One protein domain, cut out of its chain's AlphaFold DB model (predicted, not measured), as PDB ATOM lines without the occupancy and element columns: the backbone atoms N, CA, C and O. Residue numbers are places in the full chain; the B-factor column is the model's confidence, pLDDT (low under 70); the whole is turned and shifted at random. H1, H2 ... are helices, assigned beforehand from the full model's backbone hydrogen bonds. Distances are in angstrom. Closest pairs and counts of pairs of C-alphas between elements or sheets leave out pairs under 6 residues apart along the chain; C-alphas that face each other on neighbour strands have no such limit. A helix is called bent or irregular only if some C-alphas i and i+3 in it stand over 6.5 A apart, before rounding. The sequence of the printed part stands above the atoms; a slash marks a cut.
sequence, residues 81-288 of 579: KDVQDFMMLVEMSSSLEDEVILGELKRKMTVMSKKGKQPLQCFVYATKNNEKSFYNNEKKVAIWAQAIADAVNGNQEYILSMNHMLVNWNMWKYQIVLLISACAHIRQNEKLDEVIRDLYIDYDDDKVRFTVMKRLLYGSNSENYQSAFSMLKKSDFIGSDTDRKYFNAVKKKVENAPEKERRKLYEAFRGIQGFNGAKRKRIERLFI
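What this domain is: This is residues 81 to 288 of the 579 residues of an uncharacterized protein of Leptotrichia trevisanii (UniProt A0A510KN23). An elongated solenoid: the chain winds back and forth through helices stacked pair after pair in two layers, H1, H3, H5, H7, H9 and H11 in one and H2, H4, H6, H8, H10 and H12 in the other. H1 to H4 and H5 to H12 form two up-and-down bundles, each helix running against the one before it; H4 and H6 meet at a steep 54 degrees where the bundles join. The printed part has 208 residues, with twelve named helices, H1 to H12 along the chain, and no named strand: all helix. It is compact, with a radius of gyration of the C-alphas of 18.3 A and spans of 58 by 31 by 29 A.

How they stand to each other: Begin at H4, residues 138 to 154. With its residues 140 to 147 alone it touches H2, residues 98 to 114, closest at the C-alphas of Ile 143 and Leu 102, 6.5 A. H2 forms a hairpin with H1, residues 81 to 92, at 5 degrees, closest at C-alphas 101 and 89, 7.1 A. H1 touches H3, residues 120 to 135, closest at C-alphas 87 and 126, 5.1 A. H3 is irregular: C-alphas 129 and 132 are 9.0 A apart, with a kink of 81 degrees near residue 129. Outward from H4 the other way, look at H6, residues 173 to 183: it touches H4, with C-alphas 182 and 145 closest at 4.0 A. H5, residues 158 to 168, touches H7, residues 190 to 200, closest at C-alphas 163 and 192, 6.6 A. H6 touches H8, residues 206 to 218, the same way at 8 degrees, closest at C-alphas 177 and 208, 5.7 A. H9, residues 222 to 234, touches H11, residues 259 to 271, at a steep tilt of 54 degrees, closest at C-alphas 226 and 268, 5.1 A. H10, residues 244 to 256, touches H12, residues 277 to 287, with residues 251 to 255 alone, closest at C-alphas 251 and 286, 6.5 A. H1 and H12 are apart. Every O i to N i+4 pair is within hydrogen-bond range except in H12, 5 of 7, and H3, 4 of 12, where 9 of 13 O i to N i+3 pairs are.

Where its parts are: Find C-alpha 81, where H1 begins, at (-53.489, -21.880, 0.687). H2 runs 24.6 A and H4 24.0 A; H4 begins at C-alpha 138, (-32.461, -18.243, 18.319). H12 ends at C-alpha 287, (-9.211, -1.909, 21.770).

The domain as a whole: The farthest C-alphas, Lys 115 and Gly 277, are 59.9 A apart. There is no cut and no long link. Confidence is under 70 at residues 132 to 136, 188 and 239.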
ATOM      1  N   LYS A  81     -54.176 -20.583   0.740       75.50
ATOM      2  CA  LYS A  81     -53.489 -21.880   0.687       75.50
ATOM      3  C   LYS A  81     -51.969 -21.744   0.824       75.50
ATOM      4  O   LYS A  81     -51.327 -22.596   1.424       75.50
ATOM      5  N   ASP A  82     -51.380 -20.675   0.290       80.69
ATOM      6  CA  ASP A  82     -49.940 -20.453   0.416       80.69
ATOM      7  C   ASP A  82     -49.539 -20.119   1.857       80.69
ATOM      8  O   ASP A  82     -48.494 -20.581   2.317       80.69
ATOM      9  N   VAL A  83     -50.392 -19.383   2.579       78.69
ATOM     10  CA  VAL A  83     -50.204 -19.089   4.006       78.69
ATOM     11  C   VAL A  83     -50.311 -20.372   4.827       78.69
ATOM     12  O   VAL A  83     -49.439 -20.635   5.653       78.69
ATOM     13  N   GLN A  84     -51.326 -21.202   4.565       77.94
ATOM     14  CA  GLN A  84     -51.526 -22.488   5.245       77.94
ATOM     15  C   GLN A  84     -50.340 -23.442   5.035       77.94
ATOM     16  O   GLN A  84     -49.847 -24.032   5.996       77.94
ATOM     17  N   ASP A  85     -49.824 -23.535   3.806       83.81
ATOM     18  CA  ASP A  85     -48.653 -24.359   3.498       83.81
ATOM     19  C   ASP A  85     -47.419 -23.908   4.307       83.81
ATOM     20  O   ASP A  85     -46.689 -24.739   4.849       83.81
ATOM     21  N   PHE A  86     -47.183 -22.596   4.447       88.62
ATOM     22  CA  PHE A  86     -46.098 -22.102   5.300       88.62
ATOM     23  C   PHE A  86     -46.376 -22.304   6.792       88.62
ATOM     24  O   PHE A  86     -45.441 -22.619   7.523       88.62
ATOM     25  N   MET A  87     -47.621 -22.166   7.260       83.56
ATOM     26  CA  MET A  87     -47.989 -22.440   8.657       83.56
ATOM     27  C   MET A  87     -47.684 -23.891   9.041       83.56
ATOM     28  O   MET A  87     -47.144 -24.134  10.118       83.56
ATOM     29  N   MET A  88     -47.932 -24.842   8.139       84.88
ATOM     30  CA  MET A  88     -47.551 -26.237   8.350       84.88
ATOM     31  C   MET A  88     -46.026 -26.383   8.503       84.88
ATOM     32  O   MET A  88     -45.555 -27.060   9.414       84.88
ATOM     33  N   LEU A  89     -45.229 -25.684   7.687       87.12
ATOM     34  CA  LEU A  89     -43.764 -25.681   7.825       87.12
ATOM     35  C   LEU A  89     -43.292 -25.030   9.141       87.12
ATOM     36  O   LEU A  89     -42.321 -25.496   9.747       87.12
ATOM     37  N   VAL A  90     -43.983 -23.989   9.620       81.81
ATOM     38  CA  VAL A  90     -43.753 -23.384  10.949       81.81
ATOM     39  C   VAL A  90     -43.956 -24.433  12.047       81.81
ATOM     40  O   VAL A  90     -43.118 -24.563  12.937       81.81
ATOM     41  N   GLU A  91     -45.043 -25.200  11.988       81.12
ATOM     42  CA  GLU A  91     -45.359 -26.245  12.970       81.12
ATOM     43  C   GLU A  91     -44.360 -27.407  12.921       81.12
ATOM     44  O   GLU A  91     -43.847 -27.840  13.953       81.12
ATOM     45  N   MET A  92     -43.993 -27.857  11.721       80.81
ATOM     46  CA  MET A  92     -43.033 -28.950  11.530       80.81
ATOM     47  C   MET A  92     -41.598 -28.574  11.928       80.81
ATOM     48  O   MET A  92     -40.778 -29.453  12.199       80.81
ATOM     49  N   SER A  93     -41.283 -27.279  12.043       77.56
ATOM     50  CA  SER A  93     -39.958 -26.795  12.464       77.56
ATOM     51  C   SER A  93     -39.583 -27.181  13.905       77.56
ATOM     52  O   SER A  93     -38.467 -26.913  14.347       77.56
ATOM     53  N   SER A  94     -40.496 -27.747  14.704       70.56
ATOM     54  CA  SER A  94     -40.142 -28.360  15.997       70.56
ATOM     55  C   SER A  94     -39.721 -29.818  15.934       70.56
ATOM     56  O   SER A  94     -39.085 -30.267  16.882       70.56
ATOM     57  N   SER A  95     -40.062 -30.532  14.868       75.56
ATOM     58  CA  SER A  95     -39.882 -31.982  14.768       75.56
ATOM     59  C   SER A  95     -38.900 -32.408  13.681       75.56
ATOM     60  O   SER A  95     -38.453 -33.549  13.699       75.56
ATOM     61  N   LEU A  96     -38.587 -31.527  12.731       79.81
ATOM     62  CA  LEU A  96     -37.696 -31.821  11.611       79.81
ATOM     63  C   LEU A  96     -36.317 -31.181  11.775       79.81
ATOM     64  O   LEU A  96     -36.154 -30.190  12.488       79.81
ATOM     65  N   GLU A  97     -35.338 -31.750  11.071       84.56
ATOM     66  CA  GLU A  97     -33.980 -31.218  10.987       84.56
ATOM     67  C   GLU A  97     -33.934 -29.864  10.263       84.56
ATOM     68  O   GLU A  97     -34.688 -29.596   9.322       84.56
ATOM     69  N   ASP A  98     -32.999 -29.018  10.693       83.00
ATOM     70  CA  ASP A  98     -32.848 -27.633  10.236       83.00
ATOM     71  C   ASP A  98     -32.648 -27.526   8.710       83.00
ATOM     72  O   ASP A  98     -33.200 -26.636   8.059       83.00
ATOM     73  N   GLU A  99     -31.886 -28.458   8.131       85.12
ATOM     74  CA  GLU A  99     -31.591 -28.521   6.693       85.12
ATOM     75  C   GLU A  99     -32.829 -28.885   5.868       85.12
ATOM     76  O   GLU A  99     -33.072 -28.291   4.813       85.12
ATOM     77  N   VAL A 100     -33.654 -29.803   6.382       87.00
ATOM     78  CA  VAL A 100     -34.913 -30.220   5.751       87.00
ATOM     79  C   VAL A 100     -35.889 -29.049   5.715       87.00
ATOM     80  O   VAL A 100     -36.452 -28.745   4.663       87.00
ATOM     81  N   ILE A 101     -36.042 -28.334   6.833       88.38
ATOM     82  CA  ILE A 101     -36.900 -27.145   6.903       88.38
ATOM     83  C   ILE A 101     -36.426 -26.069   5.928       88.38
ATOM     84  O   ILE A 101     -37.235 -25.533   5.171       88.38
ATOM     85  N   LEU A 102     -35.124 -25.771   5.886       88.38
ATOM     86  CA  LEU A 102     -34.585 -24.788   4.947       88.38
ATOM     87  C   LEU A 102     -34.848 -25.185   3.484       88.38
ATOM     88  O   LEU A 102     -35.216 -24.330   2.672       88.38
ATOM     89  N   GLY A 103     -34.686 -26.468   3.147       88.06
ATOM     90  CA  GLY A 103     -34.984 -27.011   1.822       88.06
ATOM     91  C   GLY A 103     -36.459 -26.860   1.437       88.06
ATOM     92  O   GLY A 103     -36.768 -26.377   0.345       88.06
ATOM     93  N   GLU A 104     -37.374 -27.191   2.349       91.06
ATOM     94  CA  GLU A 104     -38.819 -27.076   2.131       91.06
ATOM     95  C   GLU A 104     -39.289 -25.624   1.989       91.06
ATOM     96  O   GLU A 104     -40.082 -25.311   1.094       91.06
ATOM     97  N   LEU A 105     -38.739 -24.710   2.793       91.19
ATOM     98  CA  LEU A 105     -38.991 -23.274   2.655       91.19
ATOM     99  C   LEU A 105     -38.583 -22.775   1.263       91.19
ATOM    100  O   LEU A 105     -39.388 -22.157   0.562       91.19
ATOM    101  N   LYS A 106     -37.368 -23.113   0.812       90.50
ATOM    102  CA  LYS A 106     -36.872 -22.753  -0.529       90.50
ATOM    103  C   LYS A 106     -37.743 -23.337  -1.639       90.50
ATOM    104  O   LYS A 106     -38.068 -22.637  -2.606       90.50
ATOM    105  N   ARG A 107     -38.160 -24.600  -1.499       90.19
ATOM    106  CA  ARG A 107     -39.051 -25.279  -2.449       90.19
ATOM    107  C   ARG A 107     -40.388 -24.550  -2.558       90.19
ATOM    108  O   ARG A 107     -40.808 -24.227  -3.671       90.19
ATOM    109  N   LYS A 108     -41.027 -24.230  -1.429       93.06
ATOM    110  CA  LYS A 108     -42.324 -23.537  -1.399       93.06
ATOM    111  C   LYS A 108     -42.238 -22.137  -2.010       93.06
ATOM    112  O   LYS A 108     -43.057 -21.811  -2.872       93.06
ATOM    113  N   MET A 109     -41.223 -21.351  -1.645       89.69
ATOM    114  CA  MET A 109     -40.994 -20.022  -2.229       89.69
ATOM    115  C   MET A 109     -40.800 -20.098  -3.749       89.69
ATOM    116  O   MET A 109     -41.417 -19.337  -4.489       89.69
ATOM    117  N   THR A 110     -40.019 -21.067  -4.234       88.19
ATOM    118  CA  THR A 110     -39.789 -21.271  -5.675       88.19
ATOM    119  C   THR A 110     -41.079 -21.628  -6.419       88.19
ATOM    120  O   THR A 110     -41.326 -21.122  -7.514       88.19
ATOM    121  N   VAL A 111     -41.920 -22.489  -5.838       89.88
ATOM    122  CA  VAL A 111     -43.217 -22.869  -6.424       89.88
ATOM    123  C   VAL A 111     -44.152 -21.665  -6.536       89.88
ATOM    124  O   VAL A 111     -44.828 -21.527  -7.554       89.88
ATOM    125  N   MET A 112     -44.186 -20.790  -5.530       87.62
ATOM    126  CA  MET A 112     -44.975 -19.555  -5.580       87.62
ATOM    127  C   MET A 112     -44.470 -18.605  -6.666       87.62
ATOM    128  O   MET A 112     -45.265 -18.173  -7.500       87.62
ATOM    129  N   SER A 113     -43.158 -18.369  -6.734       85.50
ATOM    130  CA  SER A 113     -42.559 -17.521  -7.772       85.50
ATOM    131  C   SER A 113     -42.872 -18.028  -9.186       85.50
ATOM    132  O   SER A 113     -43.243 -17.244 -10.053       85.50
ATOM    133  N   LYS A 114     -42.824 -19.352  -9.421       86.44
ATOM    134  CA  LYS A 114     -43.208 -19.964 -10.712       86.44
ATOM    135  C   LYS A 114     -44.679 -19.746 -11.084       86.44
ATOM    136  O   LYS A 114     -45.020 -19.818 -12.259       86.44
ATOM    137  N   LYS A 115     -45.543 -19.493 -10.100       82.12
ATOM    138  CA  LYS A 115     -46.966 -19.173 -10.288       82.12
ATOM    139  C   LYS A 115     -47.231 -17.663 -10.363       82.12
ATOM    140  O   LYS A 115     -48.387 -17.262 -10.287       82.12
ATOM    141  N   GLY A 116     -46.190 -16.833 -10.473       74.81
ATOM    142  CA  GLY A 116     -46.315 -15.373 -10.513       74.81
ATOM    143  C   GLY A 116     -46.670 -14.733  -9.166       74.81
ATOM    144  O   GLY A 116     -47.140 -13.600  -9.139       74.81
ATOM    145  N   LYS A 117     -46.475 -15.450  -8.053       80.56
ATOM    146  CA  LYS A 117     -46.755 -14.970  -6.692       80.56
ATOM    147  C   LYS A 117     -45.481 -14.510  -5.992       80.56
ATOM    148  O   LYS A 117     -44.393 -15.003  -6.282       80.56
ATOM    149  N   GLN A 118     -45.636 -13.618  -5.020       80.44
ATOM    150  CA  GLN A 118     -44.543 -13.114  -4.192       80.44
ATOM    151  C   GLN A 118     -44.637 -13.760  -2.794       80.44
ATOM    152  O   GLN A 118     -45.666 -13.634  -2.128       80.44
ATOM    153  N   PRO A 119     -43.627 -14.542  -2.370       85.12
ATOM    154  CA  PRO A 119     -43.747 -15.406  -1.208       85.12
ATOM    155  C   PRO A 119     -43.257 -14.782   0.098       85.12
ATOM    156  O   PRO A 119     -43.469 -15.393   1.139       85.12
ATOM    157  N   LEU A 120     -42.569 -13.639   0.090       88.75
ATOM    158  CA  LEU A 120     -41.806 -13.188   1.253       88.75
ATOM    159  C   LEU A 120     -42.708 -12.693   2.389       88.75
ATOM    160  O   LEU A 120     -42.546 -13.122   3.530       88.75
ATOM    161  N   GLN A 121     -43.683 -11.837   2.094       86.75
ATOM    162  CA  GLN A 121     -44.651 -11.379   3.090       86.75
ATOM    163  C   GLN A 121     -45.544 -12.528   3.560       86.75
ATOM    164  O   GLN A 121     -45.800 -12.637   4.756       86.75
ATOM    165  N   CYS A 122     -45.948 -13.422   2.654       84.25
ATOM    166  CA  CYS A 122     -46.696 -14.637   2.987       84.25
ATOM    167  C   CYS A 122     -45.938 -15.502   4.009       84.25
ATOM    168  O   CYS A 122     -46.450 -15.839   5.077       84.25
ATOM    169  N   PHE A 123     -44.673 -15.783   3.702       89.19
ATOM    170  CA  PHE A 123     -43.755 -16.572   4.511       89.19
ATOM    171  C   PHE A 123     -43.530 -15.971   5.902       89.19
ATOM    172  O   PHE A 123     -43.678 -16.662   6.910       89.19
ATOM    173  N   VAL A 124     -43.220 -14.673   5.981       89.94
ATOM    174  CA  VAL A 124     -43.002 -13.995   7.267       89.94
ATOM    175  C   VAL A 124     -44.306 -13.921   8.063       89.94
ATOM    176  O   VAL A 124     -44.291 -14.148   9.271       89.94
ATOM    177  N   TYR A 125     -45.444 -13.669   7.414       86.12
ATOM    178  CA  TYR A 125     -46.747 -13.605   8.077       86.12
ATOM    179  C   TYR A 125     -47.182 -14.952   8.668       86.12
ATOM    180  O   TYR A 125     -47.681 -14.989   9.792       86.12
ATOM    181  N   ALA A 126     -46.923 -16.066   7.976       84.38
ATOM    182  CA  ALA A 126     -47.264 -17.410   8.451       84.38
ATOM    183  C   ALA A 126     -46.639 -17.749   9.819       84.38
ATOM    184  O   ALA A 126     -47.217 -18.502  10.605       84.38
ATOM    185  N   THR A 127     -45.501 -17.136  10.164       84.69
ATOM    186  CA  THR A 127     -44.852 -17.335  11.473       84.69
ATOM    187  C   THR A 127     -45.681 -16.855  12.668       84.69
ATOM    188  O   THR A 127     -45.408 -17.261  13.800       84.69
ATOM    189  N   LYS A 128     -46.729 -16.048  12.443       82.12
ATOM    190  CA  LYS A 128     -47.668 -15.623  13.491       82.12
ATOM    191  C   LYS A 128     -48.438 -16.778  14.127       82.12
ATOM    192  O   LYS A 128     -48.874 -16.665  15.269       82.12
ATOM    193  N   ASN A 129     -48.588 -17.896  13.419       72.75
ATOM    194  CA  ASN A 129     -49.303 -19.062  13.936       72.75
ATOM    195  C   ASN A 129     -48.625 -19.675  15.178       72.75
ATOM    196  O   ASN A 129     -49.287 -20.295  16.002       72.75
ATOM    197  N   ASN A 130     -47.307 -19.487  15.350       70.31
ATOM    198  CA  ASN A 130     -46.563 -20.103  16.451       70.31
ATOM    199  C   ASN A 130     -45.453 -19.202  17.028       70.31
ATOM    200  O   ASN A 130     -44.322 -19.637  17.261       70.31
ATOM    201  N   GLU A 131     -45.771 -17.932  17.284       72.62
ATOM    202  CA  GLU A 131     -44.789 -16.919  17.710       72.62
ATOM    203  C   GLU A 131     -43.989 -17.337  18.957       72.62
ATOM    204  O   GLU A 131     -42.779 -17.118  19.024       72.62
ATOM    205  N   LYS A 132     -44.628 -17.989  19.942       67.00
ATOM    206  CA  LYS A 132     -43.976 -18.382  21.208       67.00
ATOM    207  C   LYS A 132     -42.917 -19.474  21.033       67.00
ATOM    208  O   LYS A 132     -41.888 -19.412  21.706       67.00
ATOM    209  N   SER A 133     -43.151 -20.446  20.145       64.88
ATOM    210  CA  SER A 133     -42.211 -21.553  19.891       64.88
ATOM    211  C   SER A 133     -40.906 -21.056  19.268       64.88
ATOM    212  O   SER A 133     -39.826 -21.569  19.567       64.88
ATOM    213  N   PHE A 134     -40.991 -20.006  18.452       64.25
ATOM    214  CA  PHE A 134     -39.830 -19.456  17.770       64.25
ATOM    215  C   PHE A 134     -39.180 -18.293  18.507       64.25
ATOM    216  O   PHE A 134     -37.956 -18.184  18.465       64.25
ATOM    217  N   TYR A 135     -39.944 -17.438  19.204       66.06
ATOM    218  CA  TYR A 135     -39.378 -16.257  19.857       66.06
ATOM    219  C   TYR A 135     -38.223 -16.659  20.765       66.06
ATOM    220  O   TYR A 135     -37.160 -16.061  20.685       66.06
ATOM    221  N   ASN A 136     -38.355 -17.722  21.558       68.44
ATOM    222  CA  ASN A 136     -37.321 -18.149  22.506       68.44
ATOM    223  C   ASN A 136     -36.233 -19.067  21.922       68.44
ATOM    224  O   ASN A 136     -35.346 -19.478  22.666       68.44
ATOM    225  N   ASN A 137     -36.252 -19.356  20.620       76.62
ATOM    226  CA  ASN A 137     -35.302 -20.263  19.980       76.62
ATOM    227  C   ASN A 137     -34.490 -19.544  18.885       76.62
ATOM    228  O   ASN A 137     -34.885 -19.514  17.719       76.62
ATOM    229  N   GLU A 138     -33.330 -18.983  19.255       74.81
ATOM    230  CA  GLU A 138     -32.461 -18.243  18.319       74.81
ATOM    231  C   GLU A 138     -32.006 -19.096  17.123       74.81
ATOM    232  O   GLU A 138     -31.885 -18.570  16.017       74.81
ATOM    233  N   LYS A 139     -31.798 -20.409  17.311       80.88
ATOM    234  CA  LYS A 139     -31.371 -21.315  16.233       80.88
ATOM    235  C   LYS A 139     -32.436 -21.414  15.138       80.88
ATOM    236  O   LYS A 139     -32.121 -21.297  13.959       80.88
ATOM    237  N   LYS A 140     -33.709 -21.541  15.525       78.69
ATOM    238  CA  LYS A 140     -34.834 -21.592  14.578       78.69
ATOM    239  C   LYS A 140     -35.053 -20.272  13.851       78.69
ATOM    240  O   LYS A 140     -35.269 -20.270  12.641       78.69
ATOM    241  N   VAL A 141     -34.956 -19.155  14.575       83.62
ATOM    242  CA  VAL A 141     -35.024 -17.816  13.971       83.62
ATOM    243  C   VAL A 141     -33.932 -17.652  12.911       83.62
ATOM    244  O   VAL A 141     -34.218 -17.116  11.847       83.62
ATOM    245  N   ALA A 142     -32.718 -18.160  13.152       85.06
ATOM    246  CA  ALA A 142     -31.616 -18.077  12.193       85.06
ATOM    247  C   ALA A 142     -31.896 -18.824  10.875       85.06
ATOM    248  O   ALA A 142     -31.580 -18.304   9.810       85.06
ATOM    249  N   ILE A 143     -32.534 -19.999  10.914       87.50
ATOM    250  CA  ILE A 143     -32.873 -20.777   9.704       87.50
ATOM    251  C   ILE A 143     -33.885 -20.026   8.841       87.50
ATOM    252  O   ILE A 143     -33.705 -19.873   7.634       87.50
ATOM    253  N   TRP A 144     -34.943 -19.515   9.473       89.69
ATOM    254  CA  TRP A 144     -35.971 -18.741   8.782       89.69
ATOM    255  C   TRP A 144     -35.400 -17.421   8.255       89.69
ATOM    256  O   TRP A 144     -35.653 -17.057   7.110       89.69
ATOM    257  N   ALA A 145     -34.559 -16.747   9.042       91.19
ATOM    258  CA  ALA A 145     -33.833 -15.552   8.627       91.19
ATOM    259  C   ALA A 145     -32.924 -15.815   7.413       91.19
ATOM    260  O   ALA A 145     -32.876 -14.989   6.502       91.19
ATOM    261  N   GLN A 146     -32.254 -16.970   7.365       90.88
ATOM    262  CA  GLN A 146     -31.439 -17.379   6.222       90.88
ATOM    263  C   GLN A 146     -32.295 -17.592   4.966       90.88
ATOM    264  O   GLN A 146     -31.916 -17.131   3.894       90.88
ATOM    265  N   ALA A 147     -33.471 -18.217   5.084       91.12
ATOM    266  CA  ALA A 147     -34.389 -18.385   3.954       91.12
ATOM    267  C   ALA A 147     -34.899 -17.037   3.404       91.12
ATOM    268  O   ALA A 147     -34.920 -16.844   2.187       91.12
ATOM    269  N   ILE A 148     -35.243 -16.082   4.285       92.06
ATOM    270  CA  ILE A 148     -35.579 -14.697   3.894       92.06
ATOM    271  C   ILE A 148     -34.408 -14.085   3.124       92.06
ATOM    272  O   ILE A 148     -34.589 -13.540   2.037       92.06
ATOM    273  N   ALA A 149     -33.202 -14.171   3.686       90.75
ATOM    274  CA  ALA A 149     -32.026 -13.546   3.108       90.75
ATOM    275  C   ALA A 149     -31.656 -14.129   1.742       90.75
ATOM    276  O   ALA A 149     -31.348 -13.371   0.826       90.75
ATOM    277  N   ASP A 150     -31.739 -15.450   1.578       89.94
ATOM    278  CA  ASP A 150     -31.507 -16.126   0.301       89.94
ATOM    279  C   ASP A 150     -32.498 -15.639  -0.767       89.94
ATOM    280  O   ASP A 150     -32.097 -15.345  -1.895       89.94
ATOM    281  N   ALA A 151     -33.774 -15.477  -0.405       88.38
ATOM    282  CA  ALA A 151     -34.790 -14.961  -1.316       88.38
ATOM    283  C   ALA A 151     -34.536 -13.500  -1.714       88.38
ATOM    284  O   ALA A 151     -34.591 -13.170  -2.899       88.38
ATOM    285  N   VAL A 152     -34.204 -12.634  -0.752       88.62
ATOM    286  CA  VAL A 152     -33.905 -11.213  -1.010       88.62
ATOM    287  C   VAL A 152     -32.619 -11.047  -1.825       88.62
ATOM    288  O   VAL A 152     -32.549 -10.223  -2.734       88.62
ATOM    289  N   ASN A 153     -31.593 -11.852  -1.549       87.44
ATOM    290  CA  ASN A 153     -30.354 -11.843  -2.326       87.44
ATOM    291  C   ASN A 153     -30.574 -12.349  -3.764       87.44
ATOM    292  O   ASN A 153     -29.866 -11.902  -4.666       87.44
ATOM    293  N   GLY A 154     -31.542 -13.248  -3.974       82.75
ATOM    294  CA  GLY A 154     -31.941 -13.753  -5.291       82.75
ATOM    295  C   GLY A 154     -32.843 -12.806  -6.093       82.75
ATOM    296  O   GLY A 154     -32.814 -12.856  -7.320       82.75
ATOM    297  N   ASN A 155     -33.610 -11.928  -5.435       81.12
ATOM    298  CA  ASN A 155     -34.402 -10.878  -6.081       81.12
ATOM    299  C   ASN A 155     -34.409  -9.591  -5.235       81.12
ATOM    300  O   ASN A 155     -35.073  -9.505  -4.202       81.12
ATOM    301  N   GLN A 156     -33.711  -8.563  -5.727       71.44
ATOM    302  CA  GLN A 156     -33.567  -7.268  -5.055       71.44
ATOM    303  C   GLN A 156     -34.899  -6.521  -4.873       71.44
ATOM    304  O   GLN A 156     -35.001  -5.696  -3.968       71.44
ATOM    305  N   GLU A 157     -35.941  -6.818  -5.657       73.88
ATOM    306  CA  GLU A 157     -37.271  -6.218  -5.467       73.88
ATOM    307  C   GLU A 157     -37.856  -6.538  -4.085       73.88
ATOM    308  O   GLU A 157     -38.557  -5.713  -3.499       73.88
ATOM    309  N   TYR A 158     -37.481  -7.677  -3.490       83.56
ATOM    310  CA  TYR A 158     -37.900  -8.039  -2.137       83.56
ATOM    311  C   TYR A 158     -37.329  -7.124  -1.043       83.56
ATOM    312  O   TYR A 158     -37.815  -7.156   0.090       83.56
ATOM    313  N   ILE A 159     -36.361  -6.255  -1.350       80.88
ATOM    314  CA  ILE A 159     -35.934  -5.190  -0.428       80.88
ATOM    315  C   ILE A 159     -37.091  -4.222  -0.151       80.88
ATOM    316  O   ILE A 159     -37.238  -3.748   0.978       80.88
ATOM    317  N   LEU A 160     -37.942  -3.943  -1.145       77.31
ATOM    318  CA  LEU A 160     -39.133  -3.110  -0.955       77.31
ATOM    319  C   LEU A 160     -40.115  -3.782   0.009       77.31
ATOM    320  O   LEU A 160     -40.615  -3.131   0.926       77.31
ATOM    321  N   SER A 161     -40.316  -5.092  -0.132       81.75
ATOM    322  CA  SER A 161     -41.144  -5.885   0.779       81.75
ATOM    323  C   SER A 161     -40.582  -5.927   2.199       81.75
ATOM    324  O   SER A 161     -41.341  -5.764   3.154       81.75
ATOM    325  N   MET A 162     -39.264  -6.089   2.353       86.12
ATOM    326  CA  MET A 162     -38.582  -6.019   3.651       86.12
ATOM    327  C   MET A 162     -38.804  -4.669   4.332       86.12
ATOM    328  O   MET A 162     -39.213  -4.629   5.491       86.12
ATOM    329  N   ASN A 163     -38.597  -3.568   3.604       80.69
ATOM    330  CA  ASN A 163     -38.857  -2.222   4.113       80.69
ATOM    331  C   ASN A 163     -40.329  -2.042   4.506       80.69
ATOM    332  O   ASN A 163     -40.615  -1.551   5.595       80.69
ATOM    333  N   HIS A 164     -41.267  -2.483   3.662       80.38
ATOM    334  CA  HIS A 164     -42.698  -2.416   3.964       80.38
ATOM    335  C   HIS A 164     -43.046  -3.143   5.266       80.38
ATOM    336  O   HIS A 164     -43.751  -2.575   6.101       80.38
ATOM    337  N   MET A 165     -42.532  -4.360   5.470       86.69
ATOM    338  CA  MET A 165     -42.765  -5.123   6.700       86.69
ATOM    339  C   MET A 165     -42.109  -4.457   7.917       86.69
ATOM    340  O   MET A 165     -42.764  -4.277   8.940       86.69
ATOM    341  N   LEU A 166     -40.848  -4.025   7.811       86.44
ATOM    342  CA  LEU A 166     -40.149  -3.321   8.893       86.44
ATOM    343  C   LEU A 166     -40.843  -2.013   9.286       86.44
ATOM    344  O   LEU A 166     -40.742  -1.598  10.431       86.44
ATOM    345  N   VAL A 167     -41.554  -1.353   8.381       79.81
ATOM    346  CA  VAL A 167     -42.270  -0.110   8.688       79.81
ATOM    347  C   VAL A 167     -43.669  -0.388   9.239       79.81
ATOM    348  O   VAL A 167     -44.050   0.161  10.273       79.81
ATOM    349  N   ASN A 168     -44.447  -1.236   8.563       74.38
ATOM    350  CA  ASN A 168     -45.878  -1.386   8.834       74.38
ATOM    351  C   ASN A 168     -46.211  -2.519   9.807       74.38
ATOM    352  O   ASN A 168     -47.318  -2.553  10.340       74.38
ATOM    353  N   TRP A 169     -45.286  -3.451  10.057       82.31
ATOM    354  CA  TRP A 169     -45.492  -4.576  10.977       82.31
ATOM    355  C   TRP A 169     -44.763  -4.380  12.309       82.31
ATOM    356  O   TRP A 169     -44.542  -5.337  13.049       82.31
ATOM    357  N   ASN A 170     -44.422  -3.137  12.656       75.31
ATOM    358  CA  ASN A 170     -43.681  -2.783  13.873       75.31
ATOM    359  C   ASN A 170     -44.355  -3.229  15.188       75.31
ATOM    360  O   ASN A 170     -43.695  -3.315  16.223       75.31
ATOM    361  N   MET A 171     -45.655  -3.530  15.159       77.06
ATOM    362  CA  MET A 171     -46.413  -4.081  16.285       77.06
ATOM    363  C   MET A 171     -46.154  -5.579  16.520       77.06
ATOM    364  O   MET A 171     -46.446  -6.095  17.598       77.06
ATOM    365  N   TRP A 172     -45.602  -6.289  15.534       85.38
ATOM    366  CA  TRP A 172     -45.352  -7.728  15.578       85.38
ATOM    367  C   TRP A 172     -43.890  -8.021  15.906       85.38
ATOM    368  O   TRP A 172     -43.050  -8.271  15.042       85.38
ATOM    369  N   LYS A 173     -43.587  -7.980  17.205       87.75
ATOM    370  CA  LYS A 173     -42.225  -8.072  17.751       87.75
ATOM    371  C   LYS A 173     -41.433  -9.274  17.235       87.75
ATOM    372  O   LYS A 173     -40.251  -9.134  16.935       87.75
ATOM    373  N   TYR A 174     -42.067 -10.444  17.124       85.69
ATOM    374  CA  TYR A 174     -41.406 -11.655  16.633       85.69
ATOM    375  C   TYR A 174     -40.973 -11.503  15.168       85.69
ATOM    376  O   TYR A 174     -39.809 -11.738  14.844       85.69
ATOM    377  N   GLN A 175     -41.879 -11.057  14.297       88.81
ATOM    378  CA  GLN A 175     -41.592 -10.860  12.878       88.81
ATOM    379  C   GLN A 175     -40.525  -9.784  12.690       88.81
ATOM    380  O   GLN A 175     -39.630  -9.967  11.875       88.81
ATOM    381  N   ILE A 176     -40.533  -8.718  13.494       90.56
ATOM    382  CA  ILE A 176     -39.456  -7.721  13.480       90.56
ATOM    383  C   ILE A 176     -38.107  -8.333  13.879       90.56
ATOM    384  O   ILE A 176     -37.120  -8.111  13.184       90.56
ATOM    385  N   VAL A 177     -38.040  -9.147  14.941       90.81
ATOM    386  CA  VAL A 177     -36.799  -9.864  15.306       90.81
ATOM    387  C   VAL A 177     -36.320 -10.753  14.159       90.81
ATOM    388  O   VAL A 177     -35.126 -10.754  13.851       90.81
ATOM    389  N   LEU A 178     -37.232 -11.479  13.509       90.88
ATOM    390  CA  LEU A 178     -36.927 -12.346  12.373       90.88
ATOM    391  C   LEU A 178     -36.395 -11.547  11.173       90.88
ATOM    392  O   LEU A 178     -35.357 -11.898  10.619       90.88
ATOM    393  N   LEU A 179     -37.059 -10.446  10.813       92.19
ATOM    394  CA  LEU A 179     -36.678  -9.568   9.702       92.19
ATOM    395  C   LEU A 179     -35.319  -8.901   9.946       92.19
ATOM    396  O   LEU A 179     -34.453  -8.941   9.077       92.19
ATOM    397  N   ILE A 180     -35.090  -8.346  11.141       92.12
ATOM    398  CA  ILE A 180     -33.797  -7.746  11.508       92.12
ATOM    399  C   ILE A 180     -32.688  -8.807  11.517       92.12
ATOM    400  O   ILE A 180     -31.566  -8.529  11.089       92.12
ATOM    401  N   SER A 181     -32.991 -10.031  11.966       90.94
ATOM    402  CA  SER A 181     -32.040 -11.149  11.899       90.94
ATOM    403  C   SER A 181     -31.725 -11.526  10.451       90.94
ATOM    404  O   SER A 181     -30.558 -11.720  10.124       90.94
ATOM    405  N   ALA A 182     -32.720 -11.555   9.559       90.94
ATOM    406  CA  ALA A 182     -32.511 -11.809   8.133       90.94
ATOM    407  C   ALA A 182     -31.604 -10.761   7.489       90.94
ATOM    408  O   ALA A 182     -30.706 -11.114   6.727       90.94
ATOM    409  N   CYS A 183     -31.751  -9.485   7.863       88.00
ATOM    410  CA  CYS A 183     -30.871  -8.417   7.392       88.00
ATOM    411  C   CYS A 183     -29.385  -8.694   7.665       88.00
ATOM    412  O   CYS A 183     -28.548  -8.219   6.904       88.00
ATOM    413  N   ALA A 184     -29.027  -9.489   8.683       77.81
ATOM    414  CA  ALA A 184     -27.638  -9.889   8.930       77.81
ATOM    415  C   ALA A 184     -27.024 -10.742   7.801       77.81
ATOM    416  O   ALA A 184     -25.807 -10.730   7.638       77.81
ATOM    417  N   HIS A 185     -27.854 -11.438   7.023       84.19
ATOM    418  CA  HIS A 185     -27.452 -12.349   5.946       84.19
ATOM    419  C   HIS A 185     -27.729 -11.778   4.538       84.19
ATOM    420  O   HIS A 185     -27.307 -12.349   3.530       84.19
ATOM    421  N   ILE A 186     -28.437 -10.649   4.447       84.88
ATOM    422  CA  ILE A 186     -28.685  -9.936   3.187       84.88
ATOM    423  C   ILE A 186     -27.426  -9.140   2.813       84.88
ATOM    424  O   ILE A 186     -26.770  -8.553   3.679       84.88
ATOM    425  N   ARG A 187     -27.075  -9.113   1.519       77.75
ATOM    426  CA  ARG A 187     -25.980  -8.273   1.005       77.75
ATOM    427  C   ARG A 187     -26.186  -6.825   1.454       77.75
ATOM    428  O   ARG A 187     -27.308  -6.326   1.454       77.75
ATOM    429  N   GLN A 188     -25.099  -6.177   1.869       68.75
ATOM    430  CA  GLN A 188     -25.120  -4.900   2.585       68.75
ATOM    431  C   GLN A 188     -26.034  -3.868   1.899       68.75
ATOM    432  O   GLN A 188     -25.851  -3.547   0.727       68.75
ATOM    433  N   ASN A 189     -27.033  -3.379   2.640       75.38
ATOM    434  CA  ASN A 189     -28.028  -2.423   2.166       75.38
ATOM    435  C   ASN A 189     -28.234  -1.341   3.232       75.38
ATOM    436  O   ASN A 189     -28.830  -1.593   4.279       75.38
ATOM    437  N   GLU A 190     -27.723  -0.143   2.964       74.25
ATOM    438  CA  GLU A 190     -27.695   0.952   3.940       74.25
ATOM    439  C   GLU A 190     -29.093   1.471   4.294       74.25
ATOM    440  O   GLU A 190     -29.322   1.848   5.440       74.25
ATOM    441  N   LYS A 191     -30.054   1.401   3.363       77.81
ATOM    442  CA  LYS A 191     -31.437   1.845   3.605       77.81
ATOM    443  C   LYS A 191     -32.157   0.968   4.626       77.81
ATOM    444  O   LYS A 191     -32.899   1.481   5.456       77.81
ATOM    445  N   LEU A 192     -31.940  -0.351   4.588       83.12
ATOM    446  CA  LEU A 192     -32.506  -1.253   5.598       83.12
ATOM    447  C   LEU A 192     -31.927  -0.954   6.986       83.12
ATOM    448  O   LEU A 192     -32.660  -0.968   7.972       83.12
ATOM    449  N   ASP A 193     -30.630  -0.656   7.064       84.75
ATOM    450  CA  ASP A 193     -29.983  -0.298   8.327       84.75
ATOM    451  C   ASP A 193     -30.484   1.046   8.867       84.75
ATOM    452  O   ASP A 193     -30.742   1.150  10.064       84.75
ATOM    453  N   GLU A 194     -30.686   2.041   8.001       83.88
ATOM    454  CA  GLU A 194     -31.296   3.332   8.342       83.88
ATOM    455  C   GLU A 194     -32.692   3.150   8.954       83.88
ATOM    456  O   GLU A 194     -32.931   3.582  10.081       83.88
ATOM    457  N   VAL A 195     -33.576   2.395   8.288       84.62
ATOM    458  CA  VAL A 195     -34.922   2.084   8.804       84.62
ATOM    459  C   VAL A 195     -34.851   1.374  10.159       84.62
ATOM    460  O   VAL A 195     -35.635   1.671  11.064       84.62
ATOM    461  N   ILE A 196     -33.907   0.440  10.329       88.88
ATOM    462  CA  ILE A 196     -33.724  -0.282  11.591       88.88
ATOM    463  C   ILE A 196     -33.287   0.665  12.715       88.88
ATOM    464  O   ILE A 196     -33.813   0.569  13.828       88.88
ATOM    465  N   ARG A 197     -32.350   1.580  12.440       87.56
ATOM    466  CA  ARG A 197     -31.907   2.586  13.415       87.56
ATOM    467  C   ARG A 197     -33.063   3.488  13.836       87.56
ATOM    468  O   ARG A 197     -33.342   3.600  15.028       87.56
ATOM    469  N   ASP A 198     -33.753   4.065  12.861       84.38
ATOM    470  CA  ASP A 198     -34.756   5.104  13.091       84.38
ATOM    471  C   ASP A 198     -35.987   4.588  13.836       84.38
ATOM    472  O   ASP A 198     -36.572   5.305  14.650       84.38
ATOM    473  N   LEU A 199     -36.392   3.341  13.575       84.25
ATOM    474  CA  LEU A 199     -37.616   2.783  14.149       84.25
ATOM    475  C   LEU A 199     -37.395   1.982  15.434       84.25
ATOM    476  O   LEU A 199     -38.324   1.885  16.238       84.25
ATOM    477  N   TYR A 200     -36.214   1.383  15.637       89.44
ATOM    478  CA  TYR A 200     -36.064   0.309  16.629       89.44
ATOM    479  C   TYR A 200     -34.958   0.498  17.676       89.44
ATOM    480  O   TYR A 200     -34.870  -0.322  18.593       89.44
ATOM    481  N   ILE A 201     -34.143   1.560  17.613       85.69
ATOM    482  CA  ILE A 201     -33.096   1.821  18.627       85.69
ATOM    483  C   ILE A 201     -33.675   1.925  20.047       85.69
ATOM    484  O   ILE A 201     -33.112   1.354  20.982       85.69
ATOM    485  N   ASP A 202     -34.813   2.603  20.197       83.19
ATOM    486  CA  ASP A 202     -35.471   2.854  21.486       83.19
ATOM    487  C   ASP A 202     -36.753   2.026  21.668       83.19
ATOM    488  O   ASP A 202     -37.662   2.415  22.393       83.19
ATOM    489  N   TYR A 203     -36.835   0.865  21.013       87.88
ATOM    490  CA  TYR A 203     -38.001  -0.011  21.115       87.88
ATOM    491  C   TYR A 203     -38.196  -0.544  22.551       87.88
ATOM    492  O   TYR A 203     -37.229  -0.864  23.245       87.88
ATOM    493  N   ASP A 204     -39.444  -0.685  23.003       84.12
ATOM    494  CA  ASP A 204     -39.743  -1.067  24.396       84.12
ATOM    495  C   ASP A 204     -39.286  -2.492  24.743       84.12
ATOM    496  O   ASP A 204     -38.914  -2.792  25.878       84.12
ATOM    497  N   ASP A 205     -39.307  -3.391  23.758       88.81
ATOM    498  CA  ASP A 205     -38.920  -4.785  23.942       88.81
ATOM    499  C   ASP A 205     -37.399  -4.983  23.895       88.81
ATOM    500  O   ASP A 205     -36.740  -4.764  22.874       88.81
ATOM    501  N   ASP A 206     -36.839  -5.471  24.999       88.38
ATOM    502  CA  ASP A 206     -35.400  -5.641  25.163       88.38
ATOM    503  C   ASP A 206     -34.777  -6.657  24.186       88.38
ATOM    504  O   ASP A 206     -33.618  -6.520  23.790       88.38
ATOM    505  N   LYS A 207     -35.535  -7.662  23.734       89.50
ATOM    506  CA  LYS A 207     -35.037  -8.627  22.748       89.50
ATOM    507  C   LYS A 207     -34.947  -8.015  21.356       89.50
ATOM    508  O   LYS A 207     -33.990  -8.301  20.629       89.50
ATOM    509  N   VAL A 208     -35.911  -7.163  21.004       90.94
ATOM    510  CA  VAL A 208     -35.876  -6.383  19.760       90.94
ATOM    511  C   VAL A 208     -34.664  -5.458  19.800       90.94
ATOM    512  O   VAL A 208     -33.816  -5.561  18.916       90.94
ATOM    513  N   ARG A 209     -34.490  -4.664  20.868       92.75
ATOM    514  CA  ARG A 209     -33.311  -3.790  21.030       92.75
ATOM    515  C   ARG A 209     -31.990  -4.550  20.952       92.75
ATOM    516  O   ARG A 209     -31.062  -4.118  20.273       92.75
ATOM    517  N   PHE A 210     -31.882  -5.701  21.610       92.94
ATOM    518  CA  PHE A 210     -30.662  -6.504  21.539       92.94
ATOM    519  C   PHE A 210     -30.391  -7.024  20.119       92.94
ATOM    520  O   PHE A 210     -29.249  -7.003  19.659       92.94
ATOM    521  N   THR A 211     -31.433  -7.439  19.396       92.31
ATOM    522  CA  THR A 211     -31.333  -7.866  17.991       92.31
ATOM    523  C   THR A 211     -30.922  -6.712  17.071       92.31
ATOM    524  O   THR A 211     -30.028  -6.893  16.246       92.31
ATOM    525  N   VAL A 212     -31.485  -5.514  17.272       93.50
ATOM    526  CA  VAL A 212     -31.084  -4.272  16.585       93.50
ATOM    527  C   VAL A 212     -29.601  -4.004  16.803       93.50
ATOM    528  O   VAL A 212     -28.852  -3.892  15.837       93.50
ATOM    529  N   MET A 213     -29.138  -3.987  18.056       94.00
ATOM    530  CA  MET A 213     -27.730  -3.720  18.347       94.00
ATOM    531  C   MET A 213     -26.800  -4.751  17.693       94.00
ATOM    532  O   MET A 213     -25.773  -4.363  17.132       94.00
ATOM    533  N   LYS A 214     -27.158  -6.046  17.710       91.94
ATOM    534  CA  LYS A 214     -26.408  -7.082  16.978       91.94
ATOM    535  C   LYS A 214     -26.316  -6.728  15.490       91.94
ATOM    536  O   LYS A 214     -25.211  -6.712  14.955       91.94
ATOM    537  N   ARG A 215     -27.437  -6.397  14.838       90.06
ATOM    538  CA  ARG A 215     -27.472  -6.033  13.410       90.06
ATOM    539  C   ARG A 215     -26.605  -4.812  13.097       90.06
ATOM    540  O   ARG A 215     -25.814  -4.868  12.159       90.06
ATOM    541  N   LEU A 216     -26.686  -3.753  13.899       91.56
ATOM    542  CA  LEU A 216     -25.882  -2.543  13.703       91.56
ATOM    543  C   LEU A 216     -24.376  -2.831  13.823       91.56
ATOM    544  O   LEU A 216     -23.580  -2.347  13.023       91.56
ATOM    545  N   LEU A 217     -23.967  -3.706  14.746       91.00
ATOM    546  CA  LEU A 217     -22.573  -4.154  14.833       91.00
ATOM    547  C   LEU A 217     -22.119  -4.976  13.606       91.00
ATOM    548  O   LEU A 217     -20.919  -5.070  13.355       91.00
ATOM    549  N   TYR A 218     -23.034  -5.558  12.826       84.75
ATOM    550  CA  TYR A 218     -22.706  -6.251  11.575       84.75
ATOM    551  C   TYR A 218     -22.633  -5.328  10.352       84.75
ATOM    552  O   TYR A 218     -21.884  -5.639   9.436       84.75
ATOM    553  N   GLY A 219     -23.356  -4.204  10.319       73.38
ATOM    554  CA  GLY A 219     -23.477  -3.351   9.126       73.38
ATOM    555  C   GLY A 219     -22.226  -2.546   8.727       73.38
ATOM    556  O   GLY A 219     -22.294  -1.772   7.779       73.38
ATOM    557  N   SER A 220     -21.101  -2.698   9.435       71.00
ATOM    558  CA  SER A 220     -19.744  -2.190   9.136       71.00
ATOM    559  C   SER A 220     -19.559  -0.704   8.753       71.00
ATOM    560  O   SER A 220     -18.452  -0.308   8.368       71.00
ATOM    561  N   ASN A 221     -20.584   0.141   8.901       82.12
ATOM    562  CA  ASN A 221     -20.513   1.593   8.709       82.12
ATOM    563  C   ASN A 221     -20.465   2.352  10.053       82.12
ATOM    564  O   ASN A 221     -20.803   1.817  11.111       82.12
ATOM    565  N   SER A 222     -19.997   3.603  10.009       85.50
ATOM    566  CA  SER A 222     -19.749   4.411  11.213       85.50
ATOM    567  C   SER A 222     -21.037   4.748  11.973       85.50
ATOM    568  O   SER A 222     -21.078   4.631  13.196       85.50
ATOM    569  N   GLU A 223     -22.113   5.092  11.261       88.81
ATOM    570  CA  GLU A 223     -23.410   5.462  11.850       88.81
ATOM    571  C   GLU A 223     -24.043   4.311  12.637       88.81
ATOM    572  O   GLU A 223     -24.552   4.496  13.748       88.81
ATOM    573  N   ASN A 224     -23.960   3.094  12.095       90.94
ATOM    574  CA  ASN A 224     -24.403   1.882  12.767       90.94
ATOM    575  C   ASN A 224     -23.616   1.651  14.060       90.94
ATOM    576  O   ASN A 224     -24.206   1.374  15.105       90.94
ATOM    577  N   TYR A 225     -22.291   1.807  14.027       93.12
ATOM    578  CA  TYR A 225     -21.460   1.666  15.222       93.12
ATOM    579  C   TYR A 225     -21.761   2.728  16.270       93.12
ATOM    580  O   TYR A 225     -21.929   2.390  17.441       93.12
ATOM    581  N   GLN A 226     -21.894   3.990  15.868       92.88
ATOM    582  CA  GLN A 226     -22.278   5.075  16.771       92.88
ATOM    583  C   GLN A 226     -23.632   4.799  17.437       92.88
ATOM    584  O   GLN A 226     -23.782   4.976  18.650       92.88
ATOM    585  N   SER A 227     -24.594   4.285  16.673       93.00
ATOM    586  CA  SER A 227     -25.911   3.893  17.178       93.00
ATOM    587  C   SER A 227     -25.819   2.724  18.164       93.00
ATOM    588  O   SER A 227     -26.347   2.809  19.273       93.00
ATOM    589  N   ALA A 228     -25.059   1.675  17.840       94.75
ATOM    590  CA  ALA A 228     -24.823   0.544  18.739       94.75
ATOM    591  C   ALA A 228     -24.128   0.966  20.048       94.75
ATOM    592  O   ALA A 228     -24.509   0.519  21.132       94.75
ATOM    593  N   PHE A 229     -23.140   1.865  19.987       95.19
ATOM    594  CA  PHE A 229     -22.499   2.413  21.187       95.19
ATOM    595  C   PHE A 229     -23.434   3.319  21.991       95.19
ATOM    596  O   PHE A 229     -23.371   3.316  23.222       95.19
ATOM    597  N   SER A 230     -24.341   4.043  21.333       92.88
ATOM    598  CA  SER A 230     -25.382   4.825  22.007       92.88
ATOM    599  C   SER A 230     -26.366   3.927  22.763       92.88
ATOM    600  O   SER A 230     -26.710   4.229  23.906       92.88
ATOM    601  N   MET A 231     -26.741   2.778  22.191       94.06
ATOM    602  CA  MET A 231     -27.523   1.750  22.890       94.06
ATOM    603  C   MET A 231     -26.749   1.178  24.088       94.06
ATOM    604  O   MET A 231     -27.270   1.139  25.205       94.06
ATOM    605  N   LEU A 232     -25.470   0.823  23.903       94.31
ATOM    606  CA  LEU A 232     -24.618   0.323  24.990       94.31
ATOM    607  C   LEU A 232     -24.480   1.338  26.136       94.31
ATOM    608  O   LEU A 232     -24.485   0.954  27.306       94.31
ATOM    609  N   LYS A 233     -24.378   2.635  25.822       93.00
ATOM    610  CA  LYS A 233     -24.312   3.721  26.813       93.00
ATOM    611  C   LYS A 233     -25.534   3.725  27.735       93.00
ATOM    612  O   LYS A 233     -25.354   3.885  28.948       93.00
ATOM    613  N   LYS A 234     -26.736   3.542  27.170       89.44
ATOM    614  CA  LYS A 234     -28.012   3.508  27.907       89.44
ATOM    615  C   LYS A 234     -28.145   2.256  28.794       89.44
ATOM    616  O   LYS A 234     -28.752   2.348  29.851       89.44
ATOM    617  N   SER A 235     -27.526   1.132  28.422       88.56
ATOM    618  CA  SER A 235     -27.534  -0.108  29.226       88.56
ATOM    619  C   SER A 235     -26.632  -0.037  30.467       88.56
ATOM    620  O   SER A 235     -25.569   0.591  30.421       88.56
ATOM    621  N   ASP A 236     -26.979  -0.718  31.563       85.50
ATOM    622  CA  ASP A 236     -26.142  -0.839  32.766       85.50
ATOM    623  C   ASP A 236     -25.307  -2.130  32.793       85.50
ATOM    624  O   ASP A 236     -25.295  -2.894  33.752       85.50
ATOM    625  N   PHE A 237     -24.519  -2.368  31.744       85.56
ATOM    626  CA  PHE A 237     -23.664  -3.561  31.629       85.56
ATOM    627  C   PHE A 237     -22.543  -3.687  32.694       85.56
ATOM    628  O   PHE A 237     -21.728  -4.616  32.634       85.56
ATOM    629  N   ILE A 238     -22.438  -2.732  33.624       82.62
ATOM    630  CA  ILE A 238     -21.513  -2.780  34.762       82.62
ATOM    631  C   ILE A 238     -22.203  -3.371  35.992       82.62
ATOM    632  O   ILE A 238     -21.595  -4.229  36.634       82.62
ATOM    633  N   GLY A 239     -23.416  -2.907  36.308       67.88
ATOM    634  CA  GLY A 239     -24.178  -3.312  37.493       67.88
ATOM    635  C   GLY A 239     -25.219  -4.407  37.249       67.88
ATOM    636  O   GLY A 239     -25.563  -5.118  38.187       67.88
ATOM    637  N   SER A 240     -25.680  -4.584  36.007       78.19
ATOM    638  CA  SER A 240     -26.759  -5.507  35.650       78.19
ATOM    639  C   SER A 240     -26.278  -6.687  34.796       78.19
ATOM    640  O   SER A 240     -25.714  -6.517  33.708       78.19
ATOM    641  N   ASP A 241     -26.547  -7.912  35.263       73.12
ATOM    642  CA  ASP A 241     -26.253  -9.139  34.513       73.12
ATOM    643  C   ASP A 241     -27.114  -9.275  33.248       73.12
ATOM    644  O   ASP A 241     -26.623  -9.783  32.235       73.12
ATOM    645  N   THR A 242     -28.357  -8.774  33.252       74.38
ATOM    646  CA  THR A 242     -29.231  -8.810  32.064       74.38
ATOM    647  C   THR A 242     -28.676  -7.952  30.936       74.38
ATOM    648  O   THR A 242     -28.765  -8.332  29.767       74.38
ATOM    649  N   ASP A 243     -28.037  -6.835  31.282       83.75
ATOM    650  CA  ASP A 243     -27.507  -5.863  30.325       83.75
ATOM    651  C   ASP A 243     -26.098  -6.228  29.846       83.75
ATOM    652  O   ASP A 243     -25.617  -5.749  28.815       83.75
ATOM    653  N   ARG A 244     -25.431  -7.151  30.545       88.94
ATOM    654  CA  ARG A 244     -24.087  -7.627  30.204       88.94
ATOM    655  C   ARG A 244     -24.004  -8.230  28.801       88.94
ATOM    656  O   ARG A 244     -22.943  -8.179  28.173       88.94
ATOM    657  N   LYS A 245     -25.117  -8.754  28.279       93.69
ATOM    658  CA  LYS A 245     -25.221  -9.254  26.900       93.69
ATOM    659  C   LYS A 245     -24.885  -8.188  25.851       93.69
ATOM    660  O   LYS A 245     -24.212  -8.514  24.876       93.69
ATOM    661  N   TYR A 246     -25.261  -6.924  26.072       94.50
ATOM    662  CA  TYR A 246     -24.972  -5.816  25.156       94.50
ATOM    663  C   TYR A 246     -23.462  -5.562  25.060       94.50
ATOM    664  O   TYR A 246     -22.908  -5.463  23.966       94.50
ATOM    665  N   PHE A 247     -22.764  -5.556  26.200       94.81
ATOM    666  CA  PHE A 247     -21.304  -5.442  26.228       94.81
ATOM    667  C   PHE A 247     -20.616  -6.649  25.582       94.81
ATOM    668  O   PHE A 247     -19.669  -6.482  24.815       94.81
ATOM    669  N   ASN A 248     -21.096  -7.863  25.859       93.69
ATOM    670  CA  ASN A 248     -20.533  -9.082  25.277       93.69
ATOM    671  C   ASN A 248     -20.671  -9.112  23.745       93.69
ATOM    672  O   ASN A 248     -19.765  -9.601  23.074       93.69
ATOM    673  N   ALA A 249     -21.755  -8.558  23.187       93.81
ATOM    674  CA  ALA A 249     -21.922  -8.422  21.741       93.81
ATOM    675  C   ALA A 249     -20.855  -7.500  21.123       93.81
ATOM    676  O   ALA A 249     -20.219  -7.881  20.142       93.81
ATOM    677  N   VAL A 250     -20.589  -6.335  21.735       94.69
ATOM    678  CA  VAL A 250     -19.495  -5.442  21.299       94.69
ATOM    679  C   VAL A 250     -18.145  -6.126  21.429       94.69
ATOM    680  O   VAL A 250     -17.367  -6.107  20.482       94.69
ATOM    681  N   LYS A 251     -17.875  -6.763  22.572       94.69
ATOM    682  CA  LYS A 251     -16.633  -7.504  22.808       94.69
ATOM    683  C   LYS A 251     -16.387  -8.528  21.698       94.69
ATOM    684  O   LYS A 251     -15.346  -8.475  21.055       94.69
ATOM    685  N   LYS A 252     -17.374  -9.383  21.415       93.62
ATOM    686  CA  LYS A 252     -17.286 -10.395  20.356       93.62
ATOM    687  C   LYS A 252     -17.080  -9.766  18.975       93.62
ATOM    688  O   LYS A 252     -16.355 -10.329  18.161       93.62
ATOM    689  N   LYS A 253     -17.697  -8.613  18.688       92.88
ATOM    690  CA  LYS A 253     -17.474  -7.895  17.424       92.88
ATOM    691  C   LYS A 253     -16.041  -7.367  17.325       92.88
ATOM    692  O   LYS A 253     -15.422  -7.555  16.289       92.88
ATOM    693  N   VAL A 254     -15.511  -6.750  18.382       92.19
ATOM    694  CA  VAL A 254     -14.141  -6.209  18.412       92.19
ATOM    695  C   VAL A 254     -13.092  -7.318  18.297       92.19
ATOM    696  O   VAL A 254     -12.132  -7.155  17.554       92.19
ATOM    697  N   GLU A 255     -13.290  -8.446  18.984       88.56
ATOM    698  CA  GLU A 255     -12.361  -9.589  18.966       88.56
ATOM    699  C   GLU A 255     -12.270 -10.272  17.592       88.56
ATOM    700  O   GLU A 255     -11.207 -10.765  17.233       88.56
ATOM    701  N   ASN A 256     -13.359 -10.278  16.815       88.81
ATOM    702  CA  ASN A 256     -13.403 -10.898  15.484       88.81
ATOM    703  C   ASN A 256     -13.163  -9.907  14.330       88.81
ATOM    704  O   ASN A 256     -13.106 -10.323  13.173       88.81
ATOM    705  N   ALA A 257     -13.093  -8.602  14.608       88.38
ATOM    706  CA  ALA A 257     -12.967  -7.580  13.576       88.38
ATOM    707  C   ALA A 257     -11.523  -7.500  13.045       88.38
ATOM    708  O   ALA A 257     -10.589  -7.390  13.844       88.38
ATOM    709  N   PRO A 258     -11.316  -7.452  11.714       89.31
ATOM    710  CA  PRO A 258     -10.028  -7.088  11.131       89.31
ATOM    711  C   PRO A 258      -9.567  -5.709  11.615       89.31
ATOM    712  O   PRO A 258     -10.391  -4.843  11.917       89.31
ATOM    713  N   GLU A 259      -8.259  -5.451  11.604       86.31
ATOM    714  CA  GLU A 259      -7.669  -4.222  12.154       86.31
ATOM    715  C   GLU A 259      -8.323  -2.933  11.612       86.31
ATOM    716  O   GLU A 259      -8.679  -2.029  12.371       86.31
ATOM    717  N   LYS A 260      -8.586  -2.876  10.299       89.00
ATOM    718  CA  LYS A 260      -9.270  -1.745   9.648       89.00
ATOM    719  C   LYS A 260     -10.680  -1.506  10.198       89.00
ATOM    720  O   LYS A 260     -11.094  -0.362  10.359       89.00
ATOM    721  N   GLU A 261     -11.432  -2.567  10.476       90.19
ATOM    722  CA  GLU A 261     -12.777  -2.465  11.050       90.19
ATOM    723  C   GLU A 261     -12.720  -2.138  12.547       90.19
ATOM    724  O   GLU A 261     -13.509  -1.326  13.035       90.19
ATOM    725  N   ARG A 262     -11.738  -2.690  13.265       90.56
ATOM    726  CA  ARG A 262     -11.476  -2.387  14.673       90.56
ATOM    727  C   ARG A 262     -11.145  -0.908  14.892       90.56
ATOM    728  O   ARG A 262     -11.653  -0.322  15.847       90.56
ATOM    729  N   ARG A 263     -10.381  -0.279  13.988       89.56
ATOM    730  CA  ARG A 263     -10.130   1.176  13.997       89.56
ATOM    731  C   ARG A 263     -11.426   1.980  13.843       89.56
ATOM    732  O   ARG A 263     -11.694   2.839  14.674       89.56
ATOM    733  N   LYS A 264     -12.288   1.624  12.880       91.31
ATOM    734  CA  LYS A 264     -13.610   2.264  12.707       91.31
ATOM    735  C   LYS A 264     -14.505   2.126  13.943       91.31
ATOM    736  O   LYS A 264     -15.161   3.083  14.341       91.31
ATOM    737  N   LEU A 265     -14.535   0.942  14.564       93.31
ATOM    738  CA  LEU A 265     -15.267   0.703  15.815       93.31
ATOM    739  C   LEU A 265     -14.750   1.602  16.944       93.31
ATOM    740  O   LEU A 265     -15.545   2.164  17.697       93.31
ATOM    741  N   TYR A 266     -13.429   1.751  17.050       92.75
ATOM    742  CA  TYR A 266     -12.811   2.604  18.059       92.75
ATOM    743  C   TYR A 266     -13.116   4.089  17.830       92.75
ATOM    744  O   TYR A 266     -13.478   4.789  18.775       92.75
ATOM    745  N   GLU A 267     -13.031   4.565  16.586       92.12
ATOM    746  CA  GLU A 267     -13.388   5.936  16.203       92.12
ATOM    747  C   GLU A 267     -14.858   6.244  16.510       92.12
ATOM    748  O   GLU A 267     -15.157   7.244  17.167       92.12
ATOM    749  N   ALA A 268     -15.772   5.345  16.125       92.94
ATOM    750  CA  ALA A 268     -17.194   5.474  16.427       92.94
ATOM    751  C   ALA A 268     -17.451   5.540  17.940       92.94
ATOM    752  O   ALA A 268     -18.196   6.402  18.399       92.94
ATOM    753  N   PHE A 269     -16.792   4.684  18.729       94.12
ATOM    754  CA  PHE A 269     -16.861   4.725  20.190       94.12
ATOM    755  C   PHE A 269     -16.344   6.049  20.769       94.12
ATOM    756  O   PHE A 269     -17.001   6.643  21.627       94.12
ATOM    757  N   ARG A 270     -15.178   6.525  20.312       90.88
ATOM    758  CA  ARG A 270     -14.565   7.780  20.781       90.88
ATOM    759  C   ARG A 270     -15.428   8.999  20.457       90.88
ATOM    760  O   ARG A 270     -15.414   9.950  21.236       90.88
ATOM    761  N   GLY A 271     -16.198   8.944  19.371       85.00
ATOM    762  CA  GLY A 271     -17.177   9.964  18.999       85.00
ATOM    763  C   GLY A 271     -18.384  10.068  19.941       85.00
ATOM    764  O   GLY A 271     -19.032  11.112  19.980       85.00
ATOM    765  N   ILE A 272     -18.679   9.040  20.750       90.19
ATOM    766  CA  ILE A 272     -19.819   9.062  21.678       90.19
ATOM    767  C   ILE A 272     -19.443   9.729  23.007       90.19
ATOM    768  O   ILE A 272     -18.622   9.240  23.792       90.19
ATOM    769  N   GLN A 273     -20.130  10.831  23.312       85.50
ATOM    770  CA  GLN A 273     -20.016  11.539  24.589       85.50
ATOM    771  C   GLN A 273     -20.927  10.942  25.675       85.50
ATOM    772  O   GLN A 273     -21.973  10.351  25.395       85.50
ATOM    773  N   GLY A 274     -20.563  11.134  26.947       81.31
ATOM    774  CA  GLY A 274     -21.415  10.818  28.106       81.31
ATOM    775  C   GLY A 274     -21.354   9.378  28.636       81.31
ATOM    776  O   GLY A 274     -22.228   8.982  29.403       81.31
ATOM    777  N   PHE A 275     -20.353   8.577  28.260       86.81
ATOM    778  CA  PHE A 275     -20.026   7.368  29.025       86.81
ATOM    779  C   PHE A 275     -19.438   7.750  30.389       86.81
ATOM    780  O   PHE A 275     -18.529   8.577  30.460       86.81
ATOM    781  N   ASN A 276     -19.893   7.106  31.468       85.44
ATOM    782  CA  ASN A 276     -19.231   7.243  32.767       85.44
ATOM    783  C   ASN A 276     -17.826   6.601  32.745       85.44
ATOM    784  O   ASN A 276     -17.523   5.752  31.897       85.44
ATOM    785  N   GLY A 277     -16.960   6.987  33.688       79.44
ATOM    786  CA  GLY A 277     -15.555   6.560  33.700       79.44
ATOM    787  C   GLY A 277     -15.357   5.039  33.756       79.44
ATOM    788  O   GLY A 277     -14.449   4.515  33.112       79.44
ATOM    789  N   ALA A 278     -16.223   4.310  34.469       83.12
ATOM    790  CA  ALA A 278     -16.151   2.852  34.565       83.12
ATOM    791  C   ALA A 278     -16.514   2.163  33.237       83.12
ATOM    792  O   ALA A 278     -15.772   1.294  32.771       83.12
ATOM    793  N   LYS A 279     -17.618   2.581  32.600       89.62
ATOM    794  CA  LYS A 279     -18.058   2.079  31.290       89.62
ATOM    795  C   LYS A 279     -17.019   2.392  30.212       89.62
ATOM    796  O   LYS A 279     -16.619   1.482  29.488       89.62
ATOM    797  N   ARG A 280     -16.522   3.636  30.160       90.69
ATOM    798  CA  ARG A 280     -15.496   4.071  29.195       90.69
ATOM    799  C   ARG A 280     -14.223   3.230  29.316       90.69
ATOM    800  O   ARG A 280     -13.851   2.589  28.338       90.69
ATOM    801  N   LYS A 281     -13.637   3.114  30.516       86.81
ATOM    802  CA  LYS A 281     -12.431   2.291  30.747       86.81
ATOM    803  C   LYS A 281     -12.624   0.833  30.337       86.81
ATOM    804  O   LYS A 281     -11.697   0.195  29.845       86.81
ATOM    805  N   ARG A 282     -13.811   0.266  30.572       88.69
ATOM    806  CA  ARG A 282     -14.092  -1.135  30.239       88.69
ATOM    807  C   ARG A 282     -14.193  -1.372  28.732       88.69
ATOM    808  O   ARG A 282     -13.743  -2.419  28.280       88.69
ATOM    809  N   ILE A 283     -14.750  -0.420  27.983       91.50
ATOM    810  CA  ILE A 283     -14.821  -0.478  26.517       91.50
ATOM    811  C   ILE A 283     -13.445  -0.199  25.900       91.50
ATOM    812  O   ILE A 283     -13.021  -0.952  25.035       91.50
ATOM    813  N   GLU A 284     -12.706   0.805  26.387       89.75
ATOM    814  CA  GLU A 284     -11.346   1.129  25.913       89.75
ATOM    815  C   GLU A 284     -10.406  -0.080  25.974       89.75
ATOM    816  O   GLU A 284      -9.661  -0.341  25.032       89.75
ATOM    817  N   ARG A 285     -10.507  -0.890  27.035       87.12
ATOM    818  CA  ARG A 285      -9.735  -2.135  27.186       87.12
ATOM    819  C   ARG A 285      -9.972  -3.178  26.092       87.12
ATOM    820  O   ARG A 285      -9.141  -4.066  25.965       87.12
ATOM    821  N   LEU A 286     -11.075  -3.111  25.343       89.81
ATOM    822  CA  LEU A 286     -11.311  -4.008  24.205       89.81
ATOM    823  C   LEU A 286     -10.406  -3.671  23.014       89.81
ATOM    824  O   LEU A 286     -10.125  -4.538  22.195       89.81
ATOM    825  N   PHE A 287      -9.972  -2.414  22.910       87.06
ATOM    826  CA  PHE A 287      -9.211  -1.909  21.770       87.06
ATOM    827  C   PHE A 287      -7.709  -1.886  22.012       87.06
ATOM    828  O   PHE A 287      -6.959  -1.904  21.041       87.06
ATOM    829  N   ILE A 288      -7.274  -1.924  23.270       75.69
ATOM    830  CA  ILE A 288      -5.869  -2.127  23.618       75.69
ATOM    831  C   ILE A 288      -5.488  -3.540  23.170       75.69
ATOM    832  O   ILE A 288      -6.032  -4.525  23.671       75.69
TER     833      ILE A 288